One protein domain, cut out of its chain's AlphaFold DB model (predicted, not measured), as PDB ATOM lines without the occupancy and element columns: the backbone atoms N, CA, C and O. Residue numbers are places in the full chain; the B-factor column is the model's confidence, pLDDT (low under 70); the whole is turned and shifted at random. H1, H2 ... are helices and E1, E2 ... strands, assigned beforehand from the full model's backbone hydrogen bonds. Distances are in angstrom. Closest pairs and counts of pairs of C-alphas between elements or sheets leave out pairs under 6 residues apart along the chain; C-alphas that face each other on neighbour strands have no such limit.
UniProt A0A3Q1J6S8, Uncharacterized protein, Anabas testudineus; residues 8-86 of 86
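What this domain is: This is residues 8 to 86 of the 86 residues of an uncharacterized protein of Anabas testudineus (UniProt A0A3Q1J6S8). A small compact head, one antiparallel sheet in the order E2, E1, E4, E3 with its loops, bears a long arm: residues 68 to 86, mostly helix H1, stick out and make the length. The printed part has 79 residues, under half in named elements, E1, E2, E3, E4, H1 along the chain, of mixed class. It is loose, radius of gyration of the C-alphas 15.3 A, spanning 49 by 23 by 22 A.

Where its parts are: Find C-alpha 8 at (99.778, 65.729, 181.973), where E1, residues 8 to 14, begins. E2 is residues 21 to 24, E3 31 to 36, 16.8 A, and E4 40 to 45. H1, residues 70 to 85, runs 23.2 A to (114.364, 72.225, 217.638).

How they stand to each other: Look within hydrogen-bond range: N 11 and O 42, 3.1 A, join inner strands E1 and E4; N 10 and O 21, 2.8 A, hairpin E1 and E2; N 33 and O 43, 2.9 A, hairpin E3 and E4. H1, every O i to N i+4 pair within range, is not on the sheet.

The domain as a whole: The farthest C-alphas, Ser 27 and Leu 86, are 49.2 A apart. The printed part has no cut; the link E4 to H1 is long, 24 residues. Residues 65 to 74 and 86 have pLDDT under 70.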
ATOM      1  N   CYS A   8     100.294  64.620 181.167       95.19
ATOM      2  CA  CYS A   8      99.778  65.729 181.973       95.19
ATOM      3  C   CYS A   8      98.355  65.437 182.444       95.19
ATOM      4  O   CYS A   8      97.621  64.702 181.784       95.19
ATOM      5  N   TYR A   9      97.925  66.068 183.539       94.94
ATOM      6  CA  TYR A   9      96.492  66.166 183.818       94.94
ATOM      7  C   TYR A   9      95.822  67.055 182.773       94.94
ATOM      8  O   TYR A   9      96.370  68.109 182.431       94.94
ATOM      9  N   GLN A  10      94.635  66.660 182.315       94.12
ATOM     10  CA  GLN A  10      93.788  67.461 181.441       94.12
ATOM     11  C   GLN A  10      92.411  67.682 182.056       94.12
ATOM     12  O   GLN A  10      91.835  66.792 182.679       94.12
ATOM     13  N   CYS A  11      91.881  68.882 181.865       93.94
ATOM     14  CA  CYS A  11      90.477  69.190 182.085       93.94
ATOM     15  C   CYS A  11      90.171  70.578 181.529       93.94
ATOM     16  O   CYS A  11      91.059  71.428 181.424       93.94
ATOM     17  N   LEU A  12      88.898  70.829 181.239       93.75
ATOM     18  CA  LEU A  12      88.404  72.137 180.835       93.75
ATOM     19  C   LEU A  12      87.346  72.600 181.833       93.75
ATOM     20  O   LEU A  12      86.333  71.924 181.993       93.75
ATOM     21  N   ALA A  13      87.585  73.742 182.482       91.69
ATOM     22  CA  ALA A  13      86.644  74.358 183.419       91.69
ATOM     23  C   ALA A  13      86.055  73.361 184.443       91.69
ATOM     24  O   ALA A  13      84.846  73.310 184.671       91.69
ATOM     25  N   ALA A  14      86.917  72.552 185.063       90.00
ATOM     26  CA  ALA A  14      86.510  71.515 186.008       90.00
ATOM     27  C   ALA A  14      86.858  71.891 187.453       90.00
ATOM     28  O   ALA A  14      87.827  72.600 187.722       90.00
ATOM     29  N   LYS A  15      86.090  71.373 188.416       87.19
ATOM     30  CA  LYS A  15      86.494  71.427 189.828       87.19
ATOM     31  C   LYS A  15      87.744  70.568 190.047       87.19
ATOM     32  O   LYS A  15      87.991  69.630 189.286       87.19
ATOM     33  N   ALA A  16      88.512  70.864 191.096       81.75
ATOM     34  CA  ALA A  16      89.761  70.157 191.398       81.75
ATOM     35  C   ALA A  16      89.564  68.635 191.483       81.75
ATOM     36  O   ALA A  16      90.381  67.865 190.985       81.75
ATOM     37  N   GLU A  17      88.450  68.205 192.071       83.38
ATOM     38  CA  GLU A  17      88.122  66.802 192.317       83.38
ATOM     39  C   GLU A  17      87.796  66.043 191.027       83.38
ATOM     40  O   GLU A  17      88.019  64.833 190.958       83.38
ATOM     41  N   ALA A  18      87.283  66.754 190.018       87.38
ATOM     42  CA  ALA A  18      86.930  66.210 188.710       87.38
ATOM     43  C   ALA A  18      88.098  66.269 187.709       87.38
ATOM     44  O   ALA A  18      88.124  65.503 186.748       87.38
ATOM     45  N   CYS A  19      89.088  67.140 187.931       88.75
ATOM     46  CA  CYS A  19      90.248  67.312 187.057       88.75
ATOM     47  C   CYS A  19      91.340  66.257 187.326       88.75
ATOM     48  O   CYS A  19      92.438  66.576 187.789       88.75
ATOM     49  N   LYS A  20      91.013  64.984 187.077       88.94
ATOM     50  CA  LYS A  20      91.909  63.827 187.281       88.94
ATOM     51  C   LYS A  20      92.243  63.071 185.998       88.94
ATOM     52  O   LYS A  20      93.044  62.143 186.041       88.94
ATOM     53  N   GLU A  21      91.619  63.436 184.882       93.88
ATOM     54  CA  GLU A  21      91.915  62.823 183.591       93.88
ATOM     55  C   GLU A  21      93.363  63.124 183.196       93.88
ATOM     56  O   GLU A  21      93.880  64.209 183.474       93.88
ATOM     57  N   THR A  22      94.029  62.156 182.571       95.25
ATOM     58  CA  THR A  22      95.417  62.288 182.124       95.25
ATOM     59  C   THR A  22      95.505  62.086 180.623       95.25
ATOM     60  O   THR A  22      94.704  61.360 180.036       95.25
ATOM     61  N   THR A  23      96.476  62.742 180.002       94.62
ATOM     62  CA  THR A  23      96.726  62.646 178.566       94.62
ATOM     63  C   THR A  23      98.219  62.688 178.288       94.62
ATOM     64  O   THR A  23      98.962  63.400 178.968       94.62
ATOM     65  N   THR A  24      98.675  61.929 177.294       95.81
ATOM     66  CA  THR A  24     100.060  61.992 176.821       95.81
ATOM     67  C   THR A  24     100.174  63.091 175.773       95.81
ATOM     68  O   THR A  24      99.514  63.056 174.732       95.81
ATOM     69  N   CYS A  25     101.031  64.073 176.029       94.19
ATOM     70  CA  CYS A  25     101.243  65.196 175.135       94.19
ATOM     71  C   CYS A  25     101.883  64.743 173.821       94.19
ATOM     72  O   CYS A  25     102.899  64.050 173.798       94.19
ATOM     73  N   SER A  26     101.294  65.168 172.708       92.50
ATOM     74  CA  SER A  26     101.880  64.964 171.384       92.50
ATOM     75  C   SER A  26     102.855  66.091 171.055       92.50
ATOM     76  O   SER A  26     102.605  67.246 171.393       92.50
ATOM     77  N   SER A  27     103.950  65.777 170.358       87.81
ATOM     78  CA  SER A  27     104.883  66.795 169.851       87.81
ATOM     79  C   SER A  27     104.126  67.842 169.014       87.81
ATOM     80  O   SER A  27     103.285  67.447 168.200       87.81
ATOM     81  N   PRO A  28     104.367  69.158 169.199       90.69
ATOM     82  CA  PRO A  28     105.477  69.791 169.930       90.69
ATOM     83  C   PRO A  28     105.171  70.158 171.397       90.69
ATOM     84  O   PRO A  28     105.885  70.966 171.993       90.69
ATOM     85  N   LEU A  29     104.096  69.632 171.985       94.06
ATOM     86  CA  LEU A  29     103.671  69.977 173.342       94.06
ATOM     87  C   LEU A  29     104.593  69.301 174.367       94.06
ATOM     88  O   LEU A  29     104.532  68.093 174.584       94.06
ATOM     89  N   ASN A  30     105.459  70.098 174.986       93.81
ATOM     90  CA  ASN A  30     106.528  69.653 175.880       93.81
ATOM     91  C   ASN A  30     106.399  70.209 177.309       93.81
ATOM     92  O   ASN A  30     107.349  70.123 178.084       93.81
ATOM     93  N   ARG A  31     105.258  70.814 177.658       94.25
ATOM     94  CA  ARG A  31     104.953  71.321 179.004       94.25
ATOM     95  C   ARG A  31     103.548  70.922 179.425       94.25
ATOM     96  O   ARG A  31     102.645  70.879 178.594       94.25
ATOM     97  N   CYS A  32     103.349  70.718 180.720       94.88
ATOM     98  CA  CYS A  32     102.014  70.744 181.303       94.88
ATOM     99  C   CYS A  32     101.687  72.169 181.750       94.88
ATOM    100  O   CYS A  32     102.597  72.885 182.161       94.88
ATOM    101  N   PHE A  33     100.418  72.569 181.738       93.75
ATOM    102  CA  PHE A  33      99.955  73.824 182.342       93.75
ATOM    103  C   PHE A  33      98.808  73.581 183.328       93.75
ATOM    104  O   PHE A  33      98.140  72.539 183.289       93.75
ATOM    105  N   SER A  34      98.588  74.544 184.223       91.25
ATOM    106  CA  SER A  34      97.456  74.544 185.146       91.25
ATOM    107  C   SER A  34      97.036  75.974 185.455       91.25
ATOM    108  O   SER A  34      97.737  76.697 186.160       91.25
ATOM    109  N   LEU A  35      95.855  76.351 184.975       89.56
ATOM    110  CA  LEU A  35      95.227  77.637 185.252       89.56
ATOM    111  C   LEU A  35      94.040  77.436 186.198       89.56
ATOM    112  O   LEU A  35      93.249  76.514 186.002       89.56
ATOM    113  N   SER A  36      93.898  78.309 187.197       85.81
ATOM    114  CA  SER A  36      92.747  78.314 188.104       85.81
ATOM    115  C   SER A  36      92.174  79.719 188.250       85.81
ATOM    116  O   SER A  36      92.852  80.627 188.724       85.81
ATOM    117  N   LEU A  37      90.914  79.883 187.848       84.62
ATOM    118  CA  LEU A  37      90.108  81.097 188.037       84.62
ATOM    119  C   LEU A  37      88.765  80.717 188.686       84.62
ATOM    120  O   LEU A  37      87.693  81.042 188.186       84.62
ATOM    121  N   GLY A  38      88.826  79.917 189.756       84.19
ATOM    122  CA  GLY A  38      87.664  79.288 190.406       84.19
ATOM    123  C   GLY A  38      87.331  77.893 189.862       84.19
ATOM    124  O   GLY A  38      86.833  77.045 190.599       84.19
ATOM    125  N   LEU A  39      87.689  77.624 188.606       88.31
ATOM    126  CA  LEU A  39      87.724  76.295 187.995       88.31
ATOM    127  C   LEU A  39      89.107  76.050 187.391       88.31
ATOM    128  O   LEU A  39      89.784  76.993 186.978       88.31
ATOM    129  N   PHE A  40      89.505  74.783 187.341       90.00
ATOM    130  CA  PHE A  40      90.767  74.348 186.767       90.00
ATOM    131  C   PHE A  40      90.628  74.104 185.268       90.00
ATOM    132  O   PHE A  40      89.705  73.426 184.809       90.00
ATOM    133  N   THR A  41      91.615  74.602 184.534       92.75
ATOM    134  CA  THR A  41      91.905  74.190 183.164       92.75
ATOM    135  C   THR A  41      93.346  73.711 183.133       92.75
ATOM    136  O   THR A  41      94.267  74.459 183.473       92.75
ATOM    137  N   LYS A  42      93.533  72.447 182.764       93.75
ATOM    138  CA  LYS A  42      94.835  71.778 182.723       93.75
ATOM    139  C   LYS A  42      95.026  71.111 181.373       93.75
ATOM    140  O   LYS A  42      94.053  70.715 180.733       93.75
ATOM    141  N   GLY A  43      96.275  70.940 180.967       94.38
ATOM    142  CA  GLY A  43      96.592  70.171 179.773       94.38
ATOM    143  C   GLY A  43      98.039  70.312 179.341       94.38
ATOM    144  O   GLY A  43      98.911  70.700 180.121       94.38
ATOM    145  N   CYS A  44      98.258  69.999 178.071       95.38
ATOM    146  CA  CYS A  44      99.534  70.096 177.383       95.38
ATOM    147  C   CYS A  44      99.696  71.469 176.720       95.38
ATOM    148  O   CYS A  44      98.743  71.994 176.151       95.38
ATOM    149  N   GLN A  45     100.908  72.019 176.745       94.00
ATOM    150  CA  GLN A  45     101.266  73.295 176.128       94.00
ATOM    151  C   GLN A  45     102.678  73.221 175.533       94.00
ATOM    152  O   GLN A  45     103.498  72.390 175.925       94.00
ATOM    153  N   THR A  46     102.981  74.104 174.583       93.94
ATOM    154  CA  THR A  46     104.361  74.322 174.139       93.94
ATOM    155  C   THR A  46     105.095  75.221 175.131       93.94
ATOM    156  O   THR A  46     104.501  76.118 175.734       93.94
ATOM    157  N   SER A  47     106.407  75.041 175.270       91.44
ATOM    158  CA  SER A  47     107.239  75.934 176.085       91.44
ATOM    159  C   SER A  47     107.172  77.394 175.633       91.44
ATOM    160  O   SER A  47     107.242  78.285 176.470       91.44
ATOM    161  N   TYR A  48     106.975  77.647 174.335       90.44
ATOM    162  CA  TYR A  48     106.819  78.998 173.788       90.44
ATOM    163  C   TYR A  48     105.558  79.707 174.298       90.44
ATOM    164  O   TYR A  48     105.579  80.904 174.564       90.44
ATOM    165  N   ALA A  49     104.458  78.969 174.455       89.75
ATOM    166  CA  ALA A  49     103.191  79.522 174.916       89.75
ATOM    167  C   ALA A  49     103.031  79.460 176.446       89.75
ATOM    168  O   ALA A  49     101.940  79.713 176.963       89.75
ATOM    169  N   CYS A  50     104.101  79.125 177.176       89.50
ATOM    170  CA  CYS A  50     104.114  79.187 178.627       89.50
ATOM    171  C   CYS A  50     104.351  80.625 179.106       89.50
ATOM    172  O   CYS A  50     105.481  81.053 179.341       89.50
ATOM    173  N   ILE A  51     103.263  81.380 179.233       83.38
ATOM    174  CA  ILE A  51     103.293  82.745 179.760       83.38
ATOM    175  C   ILE A  51     103.367  82.761 181.298       83.38
ATOM    176  O   ILE A  51     102.867  81.838 181.956       83.38
ATOM    177  N   PRO A  52     103.937  83.824 181.899       76.75
ATOM    178  CA  PRO A  52     103.894  84.026 183.344       76.75
ATOM    179  C   PRO A  52     102.456  83.931 183.874       76.75
ATOM    180  O   PRO A  52     101.549  84.567 183.345       76.75
ATOM    181  N   GLY A  53     102.243  83.115 184.910       71.06
ATOM    182  CA  GLY A  53     100.926  82.899 185.525       71.06
ATOM    183  C   GLY A  53     100.146  81.674 185.027       71.06
ATOM    184  O   GLY A  53      99.207  81.263 185.700       71.06
ATOM    185  N   ALA A  54     100.554  81.022 183.930       75.00
ATOM    186  CA  ALA A  54      99.910  79.788 183.444       75.00
ATOM    187  C   ALA A  54     100.313  78.509 184.217       75.00
ATOM    188  O   ALA A  54      99.821  77.419 183.917       75.00
ATOM    189  N   GLY A  55     101.221  78.632 185.196       85.25
ATOM    190  CA  GLY A  55     101.633  77.530 186.068       85.25
ATOM    191  C   GLY A  55     102.215  76.338 185.308       85.25
ATOM    192  O   GLY A  55     101.877  75.199 185.630       85.25
ATOM    193  N   CYS A  56     103.018  76.576 184.264       92.81
ATOM    194  CA  CYS A  56     103.570  75.467 183.496       92.81
ATOM    195  C   CYS A  56     104.753  74.794 184.186       92.81
ATOM    196  O   CYS A  56     105.501  75.410 184.943       92.81
ATOM    197  N   CYS A  57     104.949  73.528 183.848       92.62
ATOM    198  CA  CYS A  57     106.021  72.692 184.364       92.62
ATOM    199  C   CYS A  57     106.425  71.630 183.325       92.62
ATOM    200  O   CYS A  57     105.740  71.435 182.317       92.62
ATOM    201  N   GLU A  58     107.567  70.978 183.547       92.69
ATOM    202  CA  GLU A  58     108.045  69.838 182.750       92.69
ATOM    203  C   GLU A  58     107.955  68.546 183.558       92.69
ATOM    204  O   GLU A  58     108.099  68.574 184.781       92.69
ATOM    205  N   GLY A  59     107.788  67.424 182.861       91.25
ATOM    206  CA  GLY A  59     107.746  66.090 183.450       91.25
ATOM    207  C   GLY A  59     106.329  65.551 183.626       91.25
ATOM    208  O   GLY A  59     105.341  66.284 183.536       91.25
ATOM    209  N   ASP A  60     106.247  64.245 183.862       94.44
ATOM    210  CA  ASP A  60     104.971  63.548 183.971       94.44
ATOM    211  C   ASP A  60     104.170  64.032 185.183       94.44
ATOM    212  O   ASP A  60     104.659  64.090 186.311       94.44
ATOM    213  N   LEU A  61     102.910  64.379 184.930       93.50
ATOM    214  CA  LEU A  61     101.895  64.786 185.894       93.50
ATOM    215  C   LEU A  61     102.323  65.968 186.780       93.50
ATOM    216  O   LEU A  61     101.741  66.195 187.842       93.50
ATOM    217  N   CYS A  62     103.299  66.770 186.347       93.06
ATOM    218  CA  CYS A  62     103.842  67.875 187.141       93.06
ATOM    219  C   CYS A  62     102.780  68.943 187.471       93.06
ATOM    220  O   CYS A  62     102.854  69.615 188.499       93.06
ATOM    221  N   ASN A  63     101.727  69.055 186.650       92.38
ATOM    222  CA  ASN A  63     100.594  69.952 186.870       92.38
ATOM    223  C   ASN A  63      99.567  69.391 187.873       92.38
ATOM    224  O   ASN A  63      98.382  69.726 187.828       92.38
ATOM    225  N   SER A  64     100.016  68.551 188.808       85.25
ATOM    226  CA  SER A  64      99.221  67.995 189.909       85.25
ATOM    227  C   SER A  64      98.696  69.054 190.870       85.25
ATOM    228  O   SER A  64      97.739  68.777 191.586       85.25
ATOM    229  N   ALA A  65      99.295  70.252 190.886       67.38
ATOM    230  CA  ALA A  65      99.006  71.294 191.862       67.38
ATOM    231  C   ALA A  65      97.509  71.643 191.895       67.38
ATOM    232  O   ALA A  65      96.973  72.399 191.085       67.38
ATOM    233  N   ILE A  66      96.828  71.048 192.866       59.16
ATOM    234  CA  ILE A  66      95.690  71.632 193.551       59.16
ATOM    235  C   ILE A  66      96.321  72.802 194.293       59.16
ATOM    236  O   ILE A  66      97.304  72.588 194.997       59.16
ATOM    237  N   THR A  67      95.851  74.029 194.088       53.00
ATOM    238  CA  THR A  67      96.313  75.187 194.861       53.00
ATOM    239  C   THR A  67      96.217  74.843 196.344       53.00
ATOM    240  O   THR A  67      95.130  74.858 196.922       53.00
ATOM    241  N   THR A  68      97.333  74.446 196.949       51.69
ATOM    242  CA  THR A  68      97.405  74.141 198.367       51.69
ATOM    243  C   THR A  68      97.214  75.466 199.068       51.69
ATOM    244  O   THR A  68      98.054  76.359 198.950       51.69
ATOM    245  N   GLY A  69      96.060  75.626 199.713       53.03
ATOM    246  CA  GLY A  69      95.732  76.849 200.429       53.03
ATOM    247  C   GLY A  69      96.806  77.206 201.465       53.03
ATOM    248  O   GLY A  69      97.615  76.352 201.845       53.03
ATOM    249  N   PRO A  70      96.797  78.452 201.968       58.41
ATOM    250  CA  PRO A  70      97.790  78.960 202.922       58.41
ATOM    251  C   PRO A  70      98.003  78.038 204.136       58.41
ATOM    252  O   PRO A  70      99.104  77.968 204.677       58.41
ATOM    253  N   SER A  71      96.984  77.261 204.512       65.00
ATOM    254  CA  SER A  71      97.031  76.273 205.591       65.00
ATOM    255  C   SER A  71      98.092  75.184 205.401       65.00
ATOM    256  O   SER A  71      98.743  74.805 206.368       65.00
ATOM    257  N   VAL A  72      98.311  74.681 204.182       63.53
ATOM    258  CA  VAL A  72      99.311  73.618 203.941       63.53
ATOM    259  C   VAL A  72     100.731  74.182 204.021       63.53
ATOM    260  O   VAL A  72     101.622  73.527 204.553       63.53
ATOM    261  N   ILE A  73     100.935  75.417 203.558       67.94
ATOM    262  CA  ILE A  73     102.227  76.110 203.655       67.94
ATOM    263  C   ILE A  73     102.582  76.358 205.127       67.94
ATOM    264  O   ILE A  73     103.701  76.073 205.541       67.94
ATOM    265  N   LEU A  74     101.620  76.809 205.938       69.19
ATOM    266  CA  LEU A  74     101.805  76.965 207.385       69.19
ATOM    267  C   LEU A  74     102.149  75.638 208.075       69.19
ATOM    268  O   LEU A  74     103.021  75.612 208.940       69.19
ATOM    269  N   LEU A  75     101.514  74.532 207.676       76.75
ATOM    270  CA  LEU A  75     101.836  73.201 208.207       76.75
ATOM    271  C   LEU A  75     103.261  72.757 207.844       76.75
ATOM    272  O   LEU A  75     103.978  72.243 208.703       76.75
ATOM    273  N   LEU A  76     103.688  72.982 206.599       77.75
ATOM    274  CA  LEU A  76     105.051  72.681 206.145       77.75
ATOM    275  C   LEU A  76     106.097  73.500 206.918       77.75
ATOM    276  O   LEU A  76     107.103  72.945 207.356       77.75
ATOM    277  N   VAL A  77     105.835  74.792 207.144       72.62
ATOM    278  CA  VAL A  77     106.710  75.669 207.938       72.62
ATOM    279  C   VAL A  77     106.780  75.207 209.395       72.62
ATOM    280  O   VAL A  77     107.879  75.051 209.922       72.62
ATOM    281  N   SER A  78     105.648  74.912 210.039       73.94
ATOM    282  CA  SER A  78     105.636  74.402 211.419       73.94
ATOM    283  C   SER A  78     106.404  73.084 211.565       73.94
ATOM    284  O   SER A  78     107.135  72.908 212.537       73.94
ATOM    285  N   SER A  79     106.294  72.177 210.591       74.75
ATOM    286  CA  SER A  79     107.044  70.913 210.580       74.75
ATOM    287  C   SER A  79     108.563  71.131 210.479       74.75
ATOM    288  O   SER A  79     109.339  70.533 211.229       74.75
ATOM    289  N   ALA A  80     108.996  72.042 209.600       75.69
ATOM    290  CA  ALA A  80     110.407  72.406 209.455       75.69
ATOM    291  C   ALA A  80     110.979  73.067 210.724       75.69
ATOM    292  O   ALA A  80     112.125  72.836 211.087       75.69
ATOM    293  N   ILE A  81     110.178  73.864 211.430       79.94
ATOM    294  CA  ILE A  81     110.574  74.480 212.702       79.94
ATOM    295  C   ILE A  81     110.765  73.396 213.769       79.94
ATOM    296  O   ILE A  81     111.825  73.335 214.381       79.94
ATOM    297  N   ILE A  82     109.792  72.500 213.960       79.00
ATOM    298  CA  ILE A  82     109.873  71.433 214.976       79.00
ATOM    299  C   ILE A  82     111.112  70.553 214.767       79.00
ATOM    300  O   ILE A  82     111.781  70.214 215.734       79.00
ATOM    301  N   THR A  83     111.450  70.229 213.518       78.50
ATOM    302  CA  THR A  83     112.638  69.423 213.183       78.50
ATOM    303  C   THR A  83     113.974  70.127 213.428       78.50
ATOM    304  O   THR A  83     114.978  69.442 213.561       78.50
ATOM    305  N   LEU A  84     114.016  71.461 213.505       77.44
ATOM    306  CA  LEU A  84     115.226  72.209 213.881       77.44
ATOM    307  C   LEU A  84     115.426  72.300 215.400       77.44
ATOM    308  O   LEU A  84     116.536  72.573 215.853       77.44
ATOM    309  N   PHE A  85     114.351  72.131 216.176       78.00
ATOM    310  CA  PHE A  85     114.364  72.225 217.638       78.00
ATOM    311  C   PHE A  85     114.318  70.858 218.344       78.00
ATOM    312  O   PHE A  85     114.359  70.825 219.576       78.00
ATOM    313  N   LEU A  86     114.229  69.759 217.587       68.69
ATOM    314  CA  LEU A  86     114.396  68.374 218.046       68.69
ATOM    315  C   LEU A  86     115.805  67.875 217.715       68.69
ATOM    316  O   LEU A  86     116.358  67.134 218.555       68.69
TER     317      LEU A  86